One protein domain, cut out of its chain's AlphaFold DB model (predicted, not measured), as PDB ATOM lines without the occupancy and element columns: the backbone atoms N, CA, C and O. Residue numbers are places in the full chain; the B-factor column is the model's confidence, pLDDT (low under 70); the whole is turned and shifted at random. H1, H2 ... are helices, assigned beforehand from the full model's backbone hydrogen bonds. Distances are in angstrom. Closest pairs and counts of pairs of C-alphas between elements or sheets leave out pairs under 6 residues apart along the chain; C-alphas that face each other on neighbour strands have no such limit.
ATOM      1  N   ALA A   2      -7.607  30.263 -42.069       81.31
ATOM      2  CA  ALA A   2      -6.273  30.049 -41.469       81.31
ATOM      3  C   ALA A   2      -6.045  28.668 -40.800       81.31
ATOM      4  O   ALA A   2      -4.973  28.087 -40.935       81.31
ATOM      5  N   ARG A   3      -7.045  28.105 -40.100       88.12
ATOM      6  CA  ARG A   3      -6.926  26.768 -39.478       88.12
ATOM      7  C   ARG A   3      -6.876  25.630 -40.504       88.12
ATOM      8  O   ARG A   3      -6.091  24.711 -40.314       88.12
ATOM      9  N   TYR A   4      -7.687  25.706 -41.564       93.25
ATOM     10  CA  TYR A   4      -7.750  24.675 -42.607       93.25
ATOM     11  C   TYR A   4      -6.378  24.493 -43.253       93.25
ATOM     12  O   TYR A   4      -5.834  23.399 -43.212       93.25
ATOM     13  N   VAL A   5      -5.768  25.592 -43.705       92.88
ATOM     14  CA  VAL A   5      -4.436  25.581 -44.329       92.88
ATOM     15  C   VAL A   5      -3.388  24.965 -43.394       92.88
ATOM     16  O   VAL A   5      -2.615  24.103 -43.797       92.88
ATOM     17  N   ARG A   6      -3.395  25.330 -42.104       92.81
ATOM     18  CA  ARG A   6      -2.446  24.778 -41.119       92.81
ATOM     19  C   ARG A   6      -2.620  23.279 -40.867       92.81
ATOM     20  O   ARG A   6      -1.642  22.620 -40.517       92.81
ATOM     21  N   LEU A   7      -3.843  22.758 -40.955       94.56
ATOM     22  CA  LEU A   7      -4.119  21.330 -40.783       94.56
ATOM     23  C   LEU A   7      -3.848  20.546 -42.063       94.56
ATOM     24  O   LEU A   7      -3.281  19.462 -41.973       94.56
ATOM     25  N   LEU A   8      -4.160  21.118 -43.225       95.12
ATOM     26  CA  LEU A   8      -3.871  20.532 -44.530       95.12
ATOM     27  C   LEU A   8      -2.370  20.250 -44.685       95.12
ATOM     28  O   LEU A   8      -1.987  19.107 -44.906       95.12
ATOM     29  N   VAL A   9      -1.512  21.230 -44.374       94.81
ATOM     30  CA  VAL A   9      -0.041  21.066 -44.386       94.81
ATOM     31  C   VAL A   9       0.442  19.933 -43.465       94.81
ATOM     32  O   VAL A   9       1.490  19.330 -43.691       94.81
ATOM     33  N   LYS A  10      -0.285  19.636 -42.379       94.38
ATOM     34  CA  LYS A  10       0.036  18.503 -41.496       94.38
ATOM     35  C   LYS A  10      -0.491  17.178 -42.045       94.38
ATOM     36  O   LYS A  10       0.177  16.168 -41.851       94.38
ATOM     37  N   ALA A  11      -1.660  17.188 -42.683       95.50
ATOM     38  CA  ALA A  11      -2.295  16.018 -43.281       95.50
ATOM     39  C   ALA A  11      -1.544  15.502 -44.519       95.50
ATOM     40  O   ALA A  11      -1.522  14.300 -44.751       95.50
ATOM     41  N   GLU A  12      -0.887  16.387 -45.271       94.25
ATOM     42  CA  GLU A  12      -0.090  16.032 -46.456       94.25
ATOM     43  C   GLU A  12       1.230  15.317 -46.121       94.25
ATOM     44  O   GLU A  12       1.883  14.753 -47.001       94.25
ATOM     45  N   LYS A  13       1.648  15.315 -44.850       95.62
ATOM     46  CA  LYS A  13       2.873  14.626 -44.435       95.62
ATOM     47  C   LYS A  13       2.680  13.104 -44.448       95.62
ATOM     48  O   LYS A  13       1.625  12.619 -44.031       95.62
ATOM     49  N   PRO A  14       3.717  12.328 -44.814       94.00
ATOM     50  CA  PRO A  14       3.696  10.880 -44.644       94.00
ATOM     51  C   PRO A  14       3.352  10.500 -43.197       94.00
ATOM     52  O   PRO A  14       3.843  11.123 -42.255       94.00
ATOM     53  N   ASN A  15       2.523   9.467 -43.026       93.38
ATOM     54  CA  ASN A  15       2.049   8.982 -41.723       93.38
ATOM     55  C   ASN A  15       1.279  10.025 -40.889       93.38
ATOM     56  O   ASN A  15       1.292   9.964 -39.655       93.38
ATOM     57  N   ALA A  16       0.603  10.981 -41.533       95.50
ATOM     58  CA  ALA A  16      -0.284  11.897 -40.828       95.50
ATOM     59  C   ALA A  16      -1.332  11.127 -39.991       95.50
ATOM     60  O   ALA A  16      -1.929  10.160 -40.478       95.50
ATOM     61  N   PRO A  17      -1.587  11.540 -38.734       96.81
ATOM     62  CA  PRO A  17      -2.598  10.909 -37.899       96.81
ATOM     63  C   PRO A  17      -3.972  10.912 -38.575       96.81
ATOM     64  O   PRO A  17      -4.445  11.961 -39.011       96.81
ATOM     65  N   ALA A  18      -4.661   9.767 -38.565       95.69
ATOM     66  CA  ALA A  18      -5.991   9.625 -39.166       95.69
ATOM     67  C   ALA A  18      -7.006  10.656 -38.635       95.69
ATOM     68  O   ALA A  18      -7.864  11.124 -39.379       95.69
ATOM     69  N   ALA A  19      -6.871  11.064 -37.367       95.94
ATOM     70  CA  ALA A  19      -7.686  12.118 -36.768       95.94
ATOM     71  C   ALA A  19      -7.522  13.476 -37.478       95.94
ATOM     72  O   ALA A  19      -8.511  14.167 -37.708       95.94
ATOM     73  N   ILE A  20      -6.295  13.836 -37.874       95.88
ATOM     74  CA  ILE A  20      -6.016  15.081 -38.606       95.88
ATOM     75  C   ILE A  20      -6.602  14.994 -40.017       95.88
ATOM     76  O   ILE A  20      -7.262  15.932 -40.457       95.88
ATOM     77  N   CYS A  21      -6.437  13.857 -40.699       95.62
ATOM     78  CA  CYS A  21      -7.038  13.633 -42.017       95.62
ATOM     79  C   CYS A  21      -8.574  13.725 -41.966       95.62
ATOM     80  O   CYS A  21      -9.190  14.340 -42.834       95.62
ATOM     81  N   GLY A  22      -9.191  13.173 -40.917       96.12
ATOM     82  CA  GLY A  22     -10.630  13.273 -40.680       96.12
ATOM     83  C   GLY A  22     -11.103  14.707 -40.424       96.12
ATOM     84  O   GLY A  22     -12.119  15.117 -40.984       96.12
ATOM     85  N   GLU A  23     -10.367  15.490 -39.625       95.62
ATOM     86  CA  GLU A  23     -10.688  16.907 -39.385       95.62
ATOM     87  C   GLU A  23     -10.605  17.716 -40.688       95.62
ATOM     88  O   GLU A  23     -11.531  18.464 -41.002       95.62
ATOM     89  N   VAL A  24      -9.553  17.515 -41.492       96.19
ATOM     90  CA  VAL A  24      -9.392  18.179 -42.798       96.19
ATOM     91  C   VAL A  24     -10.552  17.844 -43.734       96.19
ATOM     92  O   VAL A  24     -11.174  18.763 -44.264       96.19
ATOM     93  N   ARG A  25     -10.925  16.564 -43.856       94.12
ATOM     94  CA  ARG A  25     -12.056  16.125 -44.692       94.12
ATOM     95  C   ARG A  25     -13.368  16.816 -44.299       94.12
ATOM     96  O   ARG A  25     -14.091  17.311 -45.160       94.12
ATOM     97  N   GLN A  26     -13.659  16.913 -42.998       94.62
ATOM     98  CA  GLN A  26     -14.851  17.623 -42.517       94.62
ATOM     99  C   GLN A  26     -14.810  19.122 -42.835       94.62
ATOM    100  O   GLN A  26     -15.848  19.732 -43.106       94.62
ATOM    101  N   MET A  27     -13.629  19.740 -42.781       94.75
ATOM    102  CA  MET A  27     -13.470  21.142 -43.161       94.75
ATOM    103  C   MET A  27     -13.689  21.342 -44.665       94.75
ATOM    104  O   MET A  27     -14.365  22.298 -45.034       94.75
ATOM    105  N   GLU A  28     -13.194  20.445 -45.520       93.50
ATOM    106  CA  GLU A  28     -13.419  20.495 -46.973       93.50
ATOM    107  C   GLU A  28     -14.902  20.408 -47.328       93.50
ATOM    108  O   GLU A  28     -15.385  21.187 -48.149       93.50
ATOM    109  N   ASP A  29     -15.634  19.501 -46.678       92.69
ATOM    110  CA  ASP A  29     -17.074  19.335 -46.886       92.69
ATOM    111  C   ASP A  29     -17.835  20.626 -46.544       92.69
ATOM    112  O   ASP A  29     -18.688  21.071 -47.312       92.69
ATOM    113  N   ARG A  30     -17.490  21.274 -45.422       92.50
ATOM    114  CA  ARG A  30     -18.125  22.529 -44.975       92.50
ATOM    115  C   ARG A  30     -17.750  23.737 -45.825       92.50
ATOM    116  O   ARG A  30     -18.553  24.656 -45.955       92.50
ATOM    117  N   LEU A  31     -16.530  23.761 -46.352       91.25
ATOM    118  CA  LEU A  31     -16.032  24.852 -47.189       91.25
ATOM    119  C   LEU A  31     -16.405  24.680 -48.669       91.25
ATOM    120  O   LEU A  31     -16.178  25.598 -49.450       91.25
ATOM    121  N   GLY A  32     -16.968  23.533 -49.059       91.31
ATOM    122  CA  GLY A  32     -17.281  23.239 -50.455       91.31
ATOM    123  C   GLY A  32     -16.046  22.927 -51.307       91.31
ATOM    124  O   GLY A  32     -16.102  23.051 -52.525       91.31
ATOM    125  N   LEU A  33     -14.950  22.495 -50.679       91.31
ATOM    126  CA  LEU A  33     -13.666  22.198 -51.332       91.31
ATOM    127  C   LEU A  33     -13.549  20.740 -51.798       91.31
ATOM    128  O   LEU A  33     -12.490  20.298 -52.228       91.31
ATOM    129  N   THR A  34     -14.627  19.963 -51.710       90.00
ATOM    130  CA  THR A  34     -14.639  18.605 -52.269       90.00
ATOM    131  C   THR A  34     -14.727  18.654 -53.789       90.00
ATOM    132  O   THR A  34     -15.371  19.564 -54.310       90.00
ATOM    133  N   PRO A  35     -14.202  17.655 -54.522       85.62
ATOM    134  CA  PRO A  35     -14.305  17.626 -55.982       85.62
ATOM    135  C   PRO A  35     -15.740  17.819 -56.496       85.62
ATOM    136  O   PRO A  35     -15.990  18.608 -57.403       85.62
ATOM    137  N   MET A  36     -16.714  17.165 -55.853       88.94
ATOM    138  CA  MET A  36     -18.128  17.303 -56.209       88.94
ATOM    139  C   MET A  36     -18.718  18.672 -55.860       88.94
ATOM    140  O   MET A  36     -19.579  19.165 -56.590       88.94
ATOM    141  N   ALA A  37     -18.315  19.274 -54.740       91.44
ATOM    142  CA  ALA A  37     -18.776  20.606 -54.360       91.44
ATOM    143  C   ALA A  37     -18.173  21.676 -55.276       91.44
ATOM    144  O   ALA A  37     -18.920  22.497 -55.798       91.44
ATOM    145  N   MET A  38     -16.874  21.595 -55.565       90.44
ATOM    146  CA  MET A  38     -16.185  22.463 -56.520       90.44
ATOM    147  C   MET A  38     -16.833  22.391 -57.908       90.44
ATOM    148  O   MET A  38     -17.148  23.429 -58.484       90.44
ATOM    149  N   LEU A  39     -17.156  21.187 -58.399       87.56
ATOM    150  CA  LEU A  39     -17.880  21.018 -59.664       87.56
ATOM    151  C   LEU A  39     -19.259  21.701 -59.642       87.56
ATOM    152  O   LEU A  39     -19.608  22.429 -60.568       87.56
ATOM    153  N   ARG A  40     -20.049  21.498 -58.577       91.31
ATOM    154  CA  ARG A  40     -21.379  22.123 -58.425       91.31
ATOM    155  C   ARG A  40     -21.309  23.642 -58.324       91.31
ATOM    156  O   ARG A  40     -22.196  24.328 -58.825       91.31
ATOM    157  N   LEU A  41     -20.264  24.153 -57.685       89.31
ATOM    158  CA  LEU A  41     -19.996  25.579 -57.559       89.31
ATOM    159  C   LEU A  41     -19.354  26.167 -58.824       89.31
ATOM    160  O   LEU A  41     -19.125  27.372 -58.861       89.31
ATOM    161  N   ARG A  42     -19.098  25.348 -59.858       89.56
ATOM    162  CA  ARG A  42     -18.420  25.731 -61.107       89.56
ATOM    163  C   ARG A  42     -17.057  26.374 -60.856       89.56
ATOM    164  O   ARG A  42     -16.705  27.360 -61.493       89.56
ATOM    165  N   TRP A  43     -16.317  25.826 -59.897       85.62
ATOM    166  CA  TRP A  43     -14.937  26.221 -59.663       85.62
ATOM    167  C   TRP A  43     -14.075  25.734 -60.818       85.62
ATOM    168  O   TRP A  43     -14.196  24.589 -61.260       85.62
ATOM    169  N   THR A  44     -13.183  26.604 -61.262       80.81
ATOM    170  CA  THR A  44     -12.216  26.326 -62.317       80.81
ATOM    171  C   THR A  44     -10.829  26.505 -61.723       80.81
ATOM    172  O   THR A  44     -10.598  27.450 -60.968       80.81
TER     173      THR A  44
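What this domain is: This is residues 2 to 44 of the 71 residues of an uncharacterized protein of Actinobacteria bacterium (UniProt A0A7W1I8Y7). A V-shaped helical hairpin, H1 folded back beside the first part of the longer H2, is drawn out by a short helix, H3, set beyond the far end of H2 and running almost in its direction. The turn of the hairpin sticks out at one end, with residues 13 to 18 standing free. The printed part has 43 residues with three named helices, in the order H1, H2, H3, and no named strand; its class is all helix. It is only just loose, close to compact, with a radius of gyration of the C-alphas of 11.3 A, and elongated, spanning 32 by 19 by 16 A.

How they stand to each other: Start with H1, residues 2 to 11, and look from it to H2, residues 18 to 31: they touch, their closest C-alphas being those of Ala 11 and Cys 21, 5.5 A apart. They form a helical hairpin, running opposite ways at a steep tilt of 40 degrees. Go on to H3, residues 35 to 40, which is close to but not clearly touching H2; their closest C-alphas, those of Asp 29 and Ala 37, are 7.8 A apart. H2 and H3 run the same way at a shallow tilt of 8 degrees. H1 and H3 are apart. In the backbones of H2 and H3 you will find every O i to N i+4 pair within hydrogen-bond range; in H1, 5 of 6 are.

Where its parts are: Find C-alpha 2 at (-6.273, 30.049, -41.469); from there H1 runs 14.7 A to C-alpha 11. H2 begins at C-alpha 18, at (-5.991, 9.625, -39.166), and runs 19.9 A to C-alpha 31. H3, from Pro 35 to Arg 40, ends at (-21.379, 22.123, -58.425).

The domain as a whole: Look to Asn 15 and Arg 42 for the two C-alphas farthest apart, 32.8 A. The printed part has no cut; the link from H1 to H2 is short and that from H2 to H3 tight. The mean pLDDT of the printed part is 92.3, and no printed residue is under 70.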